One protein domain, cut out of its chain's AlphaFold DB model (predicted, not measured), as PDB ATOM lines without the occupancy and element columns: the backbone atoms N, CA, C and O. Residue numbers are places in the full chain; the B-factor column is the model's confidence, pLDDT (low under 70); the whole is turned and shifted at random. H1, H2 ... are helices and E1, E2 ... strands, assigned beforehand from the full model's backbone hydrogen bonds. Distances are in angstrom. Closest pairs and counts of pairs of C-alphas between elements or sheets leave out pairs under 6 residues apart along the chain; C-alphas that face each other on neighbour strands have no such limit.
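Overview. This is residues 498 to 562 of the 581 residues of the protein "YL1-domain-containing protein" of Mytilinidion resinicola (UniProt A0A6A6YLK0). What shape? There is little regular structure: H1 sits near a small antiparallel hairpin, E1 and E2, and a long link leads to H2. What parts? The 65 printed residues, 22 in named elements, run H1, E1, E2, H2, mixed in class. The whole is loose, radius of gyration of the C-alphas 14.3 A, spanning 44 by 28 by 19 A.

Arrangement. Any pairing? E1, residues 523 to 525, and E2, residues 532 to 535, form the hairpin; N 533 and O 524 are within hydrogen-bond range, 2.7 A. And helices? The closest C-alphas of H1, residues 509 to 519, and E1 are those of Arg 517 and Val 523, 6.6 A apart. H2, residues 552 to 555, is apart from both. In H1 every O i to N i+4 pair is within range.

Along the chain. Where is H1? It begins at C-alpha 509, (146.512, 143.006, 179.508), and is 15.3 A long. Where is H2? It ends at C-alpha 555, (169.420, 131.179, 173.005).

Size, cuts and confidence. Any cut? The printed part has no cut. Low confidence? Residues 534 to 562 have pLDDT under 70.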
ATOM      1  N   ARG A 498     142.493 151.626 174.586       92.44
ATOM      2  CA  ARG A 498     143.452 152.097 173.574       92.44
ATOM      3  C   ARG A 498     144.785 152.395 174.245       92.44
ATOM      4  O   ARG A 498     144.801 152.962 175.334       92.44
ATOM      5  N   ASP A 499     145.895 152.048 173.603       90.56
ATOM      6  CA  ASP A 499     147.223 152.436 174.085       90.56
ATOM      7  C   ASP A 499     147.507 153.916 173.749       90.56
ATOM      8  O   ASP A 499     147.590 154.242 172.562       90.56
ATOM      9  N   PRO A 500     147.718 154.816 174.732       87.06
ATOM     10  CA  PRO A 500     147.974 156.234 174.463       87.06
ATOM     11  C   PRO A 500     149.263 156.495 173.668       87.06
ATOM     12  O   PRO A 500     149.389 157.557 173.068       87.06
ATOM     13  N   GLY A 501     150.211 155.549 173.636       85.38
ATOM     14  CA  GLY A 501     151.453 155.696 172.865       85.38
ATOM     15  C   GLY A 501     151.358 155.290 171.389       85.38
ATOM     16  O   GLY A 501     152.225 155.669 170.611       85.38
ATOM     17  N   THR A 502     150.348 154.504 170.999       86.06
ATOM     18  CA  THR A 502     150.224 153.958 169.629       86.06
ATOM     19  C   THR A 502     148.834 154.123 169.010       86.06
ATOM     20  O   THR A 502     148.646 153.830 167.834       86.06
ATOM     21  N   GLY A 503     147.832 154.552 169.785       87.56
ATOM     22  CA  GLY A 503     146.429 154.660 169.368       87.56
ATOM     23  C   GLY A 503     145.700 153.317 169.203       87.56
ATOM     24  O   GLY A 503     144.475 153.310 169.046       87.56
ATOM     25  N   LEU A 504     146.427 152.195 169.259       91.69
ATOM     26  CA  LEU A 504     145.935 150.855 168.947       91.69
ATOM     27  C   LEU A 504     144.953 150.335 170.002       91.69
ATOM     28  O   LEU A 504     145.184 150.455 171.209       91.69
ATOM     29  N   GLY A 505     143.871 149.709 169.534       92.94
ATOM     30  CA  GLY A 505     142.886 149.046 170.382       92.94
ATOM     31  C   GLY A 505     143.403 147.722 170.954       92.94
ATOM     32  O   GLY A 505     143.987 146.909 170.232       92.94
ATOM     33  N   TYR A 506     143.141 147.474 172.238       93.44
ATOM     34  CA  TYR A 506     143.377 146.186 172.890       93.44
ATOM     35  C   TYR A 506     142.217 145.777 173.813       93.44
ATOM     36  O   TYR A 506     141.476 146.609 174.343       93.44
ATOM     37  N   ARG A 507     142.036 144.462 173.986       93.38
ATOM     38  CA  ARG A 507     140.977 143.877 174.829       93.38
ATOM     39  C   ARG A 507     141.454 143.537 176.242       93.38
ATOM     40  O   ARG A 507     140.768 143.876 177.196       93.38
ATOM     41  N   ASP A 508     142.622 142.912 176.372       90.75
ATOM     42  CA  ASP A 508     143.181 142.442 177.649       90.75
ATOM     43  C   ASP A 508     144.656 142.866 177.837       90.75
ATOM     44  O   ASP A 508     145.362 143.217 176.884       90.75
ATOM     45  N   SER A 509     145.129 142.802 179.083       89.06
ATOM     46  CA  SER A 509     146.512 143.006 179.508       89.06
ATOM     47  C   SER A 509     147.547 142.183 178.724       89.06
ATOM     48  O   SER A 509     148.661 142.672 178.528       89.06
ATOM     49  N   TYR A 510     147.224 140.968 178.258       86.88
ATOM     50  CA  TYR A 510     148.093 140.179 177.381       86.88
ATOM     51  C   TYR A 510     148.348 140.908 176.058       86.88
ATOM     52  O   TYR A 510     149.501 141.093 175.661       86.88
ATOM     53  N   ALA A 511     147.283 141.394 175.414       90.38
ATOM     54  CA  ALA A 511     147.387 142.138 174.165       90.38
ATOM     55  C   ALA A 511     148.189 143.436 174.365       90.38
ATOM     56  O   ALA A 511     149.107 143.704 173.594       90.38
ATOM     57  N   PHE A 512     147.950 144.179 175.453       89.69
ATOM     58  CA  PHE A 512     148.753 145.363 175.795       89.69
ATOM     59  C   PHE A 512     150.253 145.047 175.945       89.69
ATOM     60  O   PHE A 512     151.092 145.722 175.345       89.69
ATOM     61  N   LYS A 513     150.607 143.984 176.685       87.88
ATOM     62  CA  LYS A 513     152.004 143.531 176.855       87.88
ATOM     63  C   LYS A 513     152.652 143.166 175.515       87.88
ATOM     64  O   LYS A 513     153.830 143.452 175.308       87.88
ATOM     65  N   CYS A 514     151.899 142.562 174.599       85.38
ATOM     66  CA  CYS A 514     152.381 142.215 173.264       85.38
ATOM     67  C   CYS A 514     152.537 143.445 172.346       85.38
ATOM     68  O   CYS A 514     153.576 143.544 171.696       85.38
ATOM     69  N   VAL A 515     151.620 144.428 172.369       88.69
ATOM     70  CA  VAL A 515     151.816 145.729 171.684       88.69
ATOM     71  C   VAL A 515     153.092 146.405 172.190       88.69
ATOM     72  O   VAL A 515     153.964 146.752 171.393       88.69
ATOM     73  N   LYS A 516     153.267 146.523 173.514       87.94
ATOM     74  CA  LYS A 516     154.478 147.129 174.093       87.94
ATOM     75  C   LYS A 516     155.759 146.362 173.755       87.94
ATOM     76  O   LYS A 516     156.784 147.000 173.544       87.94
ATOM     77  N   ARG A 517     155.714 145.030 173.624       82.88
ATOM     78  CA  ARG A 517     156.867 144.229 173.174       82.88
ATOM     79  C   ARG A 517     157.257 144.523 171.723       82.88
ATOM     80  O   ARG A 517     158.449 144.589 171.443       82.88
ATOM     81  N   VAL A 518     156.289 144.715 170.821       86.06
ATOM     82  CA  VAL A 518     156.563 145.110 169.424       86.06
ATOM     83  C   VAL A 518     157.170 146.516 169.377       86.06
ATOM     84  O   VAL A 518     158.212 146.702 168.757       86.06
ATOM     85  N   VAL A 519     156.588 147.477 170.106       87.00
ATOM     86  CA  VAL A 519     157.108 148.859 170.211       87.00
ATOM     87  C   VAL A 519     158.533 148.898 170.784       87.00
ATOM     88  O   VAL A 519     159.356 149.680 170.323       87.00
ATOM     89  N   ALA A 520     158.854 148.027 171.745       83.69
ATOM     90  CA  ALA A 520     160.191 147.902 172.330       83.69
ATOM     91  C   ALA A 520     161.203 147.115 171.460       83.69
ATOM     92  O   ALA A 520     162.285 146.784 171.938       83.69
ATOM     93  N   GLY A 521     160.863 146.752 170.215       79.69
ATOM     94  CA  GLY A 521     161.738 145.978 169.322       79.69
ATOM     95  C   GLY A 521     161.920 144.502 169.713       79.69
ATOM     96  O   GLY A 521     162.697 143.781 169.089       79.69
ATOM     97  N   GLY A 522     161.178 144.016 170.712       76.62
ATOM     98  CA  GLY A 522     161.233 142.642 171.221       76.62
ATOM     99  C   GLY A 522     160.559 141.593 170.325       76.62
ATOM    100  O   GLY A 522     160.365 140.461 170.771       76.62
ATOM    101  N   VAL A 523     160.178 141.951 169.092       79.38
ATOM    102  CA  VAL A 523     159.630 141.072 168.039       79.38
ATOM    103  C   VAL A 523     160.179 141.550 166.683       79.38
ATOM    104  O   VAL A 523     160.178 142.752 166.421       79.38
ATOM    105  N   ARG A 524     160.661 140.652 165.811       81.44
ATOM    106  CA  ARG A 524     161.272 141.017 164.508       81.44
ATOM    107  C   ARG A 524     160.240 141.003 163.381       81.44
ATOM    108  O   ARG A 524     159.550 140.006 163.238       81.44
ATOM    109  N   TRP A 525     160.173 142.028 162.527       82.19
ATOM    110  CA  TRP A 525     159.470 141.886 161.239       82.19
ATOM    111  C   TRP A 525     160.274 140.988 160.292       82.19
ATOM    112  O   TRP A 525     161.503 141.086 160.239       82.19
ATOM    113  N   SER A 526     159.589 140.135 159.530       82.75
ATOM    114  CA  SER A 526     160.186 139.379 158.423       82.75
ATOM    115  C   SER A 526     159.783 140.004 157.090       82.75
ATOM    116  O   SER A 526     158.598 140.052 156.782       82.75
ATOM    117  N   GLY A 527     160.748 140.445 156.277       80.69
ATOM    118  CA  GLY A 527     160.475 141.127 155.002       80.69
ATOM    119  C   GLY A 527     159.742 140.280 153.954       80.69
ATOM    120  O   GLY A 527     159.012 140.833 153.143       80.69
ATOM    121  N   SER A 528     159.900 138.954 153.991       71.69
ATOM    122  CA  SER A 528     159.222 138.010 153.088       71.69
ATOM    123  C   SER A 528     157.857 137.535 153.593       71.69
ATOM    124  O   SER A 528     157.163 136.826 152.871       71.69
ATOM    125  N   LEU A 529     157.485 137.894 154.829       76.38
ATOM    126  CA  LEU A 529     156.177 137.593 155.409       76.38
ATOM    127  C   LEU A 529     155.410 138.904 155.638       76.38
ATOM    128  O   LEU A 529     154.435 139.137 154.938       76.38
ATOM    129  N   GLY A 530     155.875 139.788 156.536       80.94
ATOM    130  CA  GLY A 530     155.492 141.231 156.527       80.94
ATOM    131  C   GLY A 530     155.265 142.221 157.871       80.94
ATOM    132  O   GLY A 530     155.359 144.163 158.156       80.94
ATOM    133  N   CYS A 531     154.913 141.033 158.579       79.88
ATOM    134  CA  CYS A 531     154.468 140.562 159.921       79.88
ATOM    135  C   CYS A 531     155.623 140.374 160.918       79.88
ATOM    136  O   CYS A 531     156.774 140.122 160.550       79.88
ATOM    137  N   TYR A 532     155.280 140.487 162.202       82.62
ATOM    138  CA  TYR A 532     156.199 140.338 163.322       82.62
ATOM    139  C   TYR A 532     156.280 138.869 163.761       82.62
ATOM    140  O   TYR A 532     155.293 138.284 164.201       82.62
ATOM    141  N   VAL A 533     157.471 138.279 163.654       76.75
ATOM    142  CA  VAL A 533     157.755 136.860 163.880       76.75
ATOM    143  C   VAL A 533     158.680 136.684 165.078       76.75
ATOM    144  O   VAL A 533     159.848 137.069 165.037       76.75
ATOM    145  N   GLY A 534     158.158 136.019 166.108       68.25
ATOM    146  CA  GLY A 534     158.925 135.475 167.226       68.25
ATOM    147  C   GLY A 534     159.478 136.511 168.222       68.25
ATOM    148  O   GLY A 534     159.884 137.611 167.841       68.25
ATOM    149  N   PRO A 535     159.529 136.180 169.525       66.31
ATOM    150  CA  PRO A 535     160.232 137.007 170.498       66.31
ATOM    151  C   PRO A 535     161.717 137.131 170.141       66.31
ATOM    152  O   PRO A 535     162.406 136.135 169.921       66.31
ATOM    153  N   VAL A 536     162.231 138.358 170.143       62.09
ATOM    154  CA  VAL A 536     163.665 138.609 169.992       62.09
ATOM    155  C   VAL A 536     164.326 138.412 171.351       62.09
ATOM    156  O   VAL A 536     164.195 139.244 172.248       62.09
ATOM    157  N   TYR A 537     165.064 137.315 171.495       59.16
ATOM    158  CA  TYR A 537     165.917 137.040 172.652       59.16
ATOM    159  C   TYR A 537     167.223 137.860 172.571       59.16
ATOM    160  O   TYR A 537     168.315 137.315 172.440       59.16
ATOM    161  N   ALA A 538     167.095 139.193 172.565       52.56
ATOM    162  CA  ALA A 538     168.220 140.130 172.519       52.56
ATOM    163  C   ALA A 538     168.865 140.346 173.899       52.56
ATOM    164  O   ALA A 538     168.244 140.152 174.945       52.56
ATOM    165  N   ARG A 539     170.134 140.761 173.864       48.03
ATOM    166  CA  ARG A 539     171.107 140.694 174.966       48.03
ATOM    167  C   ARG A 539     170.851 141.699 176.098       48.03
ATOM    168  O   ARG A 539     171.305 141.484 177.215       48.03
ATOM    169  N   ASP A 540     170.084 142.749 175.817       45.28
ATOM    170  CA  ASP A 540     170.075 144.003 176.585       45.28
ATOM    171  C   ASP A 540     168.805 144.179 177.446       45.28
ATOM    172  O   ASP A 540     168.333 145.284 177.698       45.28
ATOM    173  N   GLY A 541     168.189 143.068 177.868       47.69
ATOM    174  CA  GLY A 541     167.064 143.048 178.817       47.69
ATOM    175  C   GLY A 541     165.681 143.433 178.265       47.69
ATOM    176  O   GLY A 541     164.679 143.107 178.898       47.69
ATOM    177  N   ALA A 542     165.600 144.052 177.083       48.00
ATOM    178  CA  ALA A 542     164.337 144.410 176.413       48.00
ATOM    179  C   ALA A 542     163.656 143.244 175.654       48.00
ATOM    180  O   ALA A 542     162.516 143.367 175.203       48.00
ATOM    181  N   GLY A 543     164.342 142.104 175.507       54.06
ATOM    182  CA  GLY A 543     163.790 140.894 174.892       54.06
ATOM    183  C   GLY A 543     162.739 140.191 175.761       54.06
ATOM    184  O   GLY A 543     162.630 140.421 176.967       54.06
ATOM    185  N   ALA A 544     161.966 139.275 175.170       57.19
ATOM    186  CA  ALA A 544     161.148 138.372 175.981       57.19
ATOM    187  C   ALA A 544     162.045 137.405 176.774       57.19
ATOM    188  O   ALA A 544     163.135 137.049 176.329       57.19
ATOM    189  N   ARG A 545     161.578 136.922 177.930       58.00
ATOM    190  CA  ARG A 545     162.265 135.837 178.644       58.00
ATOM    191  C   ARG A 545     162.013 134.510 177.909       58.00
ATOM    192  O   ARG A 545     160.859 134.267 177.548       58.00
ATOM    193  N   PRO A 546     163.032 133.663 177.678       61.84
ATOM    194  CA  PRO A 546     162.826 132.336 177.102       61.84
ATOM    195  C   PRO A 546     162.032 131.438 178.057       61.84
ATOM    196  O   PRO A 546     161.992 131.674 179.267       61.84
ATOM    197  N   ALA A 547     161.406 130.395 177.510       59.38
ATOM    198  CA  ALA A 547     160.682 129.412 178.308       59.38
ATOM    199  C   ALA A 547     161.617 128.705 179.311       59.38
ATOM    200  O   ALA A 547     162.794 128.449 179.037       59.38
ATOM    201  N   ARG A 548     161.087 128.397 180.500       55.62
ATOM    202  CA  ARG A 548     161.854 127.788 181.594       55.62
ATOM    203  C   ARG A 548     162.334 126.395 181.172       55.62
ATOM    204  O   ARG A 548     161.517 125.527 180.903       55.62
ATOM    205  N   GLY A 549     163.652 126.197 181.137       62.62
ATOM    206  CA  GLY A 549     164.282 124.932 180.742       62.62
ATOM    207  C   GLY A 549     164.854 124.892 179.319       62.62
ATOM    208  O   GLY A 549     165.523 123.917 178.992       62.62
ATOM    209  N   VAL A 550     164.672 125.931 178.488       65.94
ATOM    210  CA  VAL A 550     165.325 126.001 177.163       65.94
ATOM    211  C   VAL A 550     166.856 126.006 177.332       65.94
ATOM    212  O   VAL A 550     167.384 126.929 177.958       65.94
ATOM    213  N   PRO A 551     167.601 125.021 176.784       65.31
ATOM    214  CA  PRO A 551     169.051 124.954 176.966       65.31
ATOM    215  C   PRO A 551     169.770 126.145 176.320       65.31
ATOM    216  O   PRO A 551     169.477 126.502 175.180       65.31
ATOM    217  N   ALA A 552     170.772 126.706 177.008       62.25
ATOM    218  CA  ALA A 552     171.445 127.954 176.619       62.25
ATOM    219  C   ALA A 552     171.961 127.986 175.163       62.25
ATOM    220  O   ALA A 552     171.922 129.035 174.522       62.25
ATOM    221  N   ARG A 553     172.352 126.828 174.605       60.47
ATOM    222  CA  ARG A 553     172.777 126.676 173.199       60.47
ATOM    223  C   ARG A 553     171.738 127.168 172.175       60.47
ATOM    224  O   ARG A 553     172.118 127.629 171.106       60.47
ATOM    225  N   PHE A 554     170.443 127.107 172.502       59.41
ATOM    226  CA  PHE A 554     169.347 127.561 171.635       59.41
ATOM    227  C   PHE A 554     169.025 129.056 171.785       59.41
ATOM    228  O   PHE A 554     168.231 129.590 171.018       59.41
ATOM    229  N   LEU A 555     169.643 129.750 172.749       60.91
ATOM    230  CA  LEU A 555     169.420 131.179 173.005       60.91
ATOM    231  C   LEU A 555     170.371 132.092 172.209       60.91
ATOM    232  O   LEU A 555     170.308 133.309 172.347       60.91
ATOM    233  N   GLY A 556     171.287 131.529 171.411       52.81
ATOM    234  CA  GLY A 556     172.276 132.287 170.626       52.81
ATOM    235  C   GLY A 556     173.386 132.960 171.451       52.81
ATOM    236  O   GLY A 556     174.259 133.622 170.887       52.81
ATOM    237  N   ILE A 557     173.385 132.782 172.774       50.72
ATOM    238  CA  ILE A 557     174.391 133.323 173.692       50.72
ATOM    239  C   ILE A 557     175.656 132.464 173.583       50.72
ATOM    240  O   ILE A 557     175.667 131.312 174.008       50.72
ATOM    241  N   LYS A 558     176.729 133.018 173.003       44.28
ATOM    242  CA  LYS A 558     177.973 132.272 172.729       44.28
ATOM    243  C   LYS A 558     178.771 131.871 173.983       44.28
ATOM    244  O   LYS A 558     179.543 130.924 173.907       44.28
ATOM    245  N   ASN A 559     178.558 132.546 175.115       51.44
ATOM    246  CA  ASN A 559     179.271 132.302 176.371       51.44
ATOM    247  C   ASN A 559     178.321 131.667 177.401       51.44
ATOM    248  O   ASN A 559     177.517 132.368 178.013       51.44
ATOM    249  N   ALA A 560     178.409 130.352 177.615       49.72
ATOM    250  CA  ALA A 560     177.620 129.680 178.656       49.72
ATOM    251  C   ALA A 560     178.214 129.868 180.070       49.72
ATOM    252  O   ALA A 560     177.469 129.973 181.042       49.72
ATOM    253  N   GLU A 561     179.545 129.950 180.183       51.81
ATOM    254  CA  GLU A 561     180.277 130.032 181.461       51.81
ATOM    255  C   GLU A 561     179.999 131.321 182.251       51.81
ATOM    256  O   GLU A 561     179.983 131.320 183.482       51.81
ATOM    257  N   GLU A 562     179.755 132.427 181.546       52.00
ATOM    258  CA  GLU A 562     179.564 133.756 182.135       52.00
ATOM    259  C   GLU A 562     178.288 133.816 182.995       52.00
ATOM    260  O   GLU A 562     178.271 134.436 184.060       52.00
TER     261      GLU A 562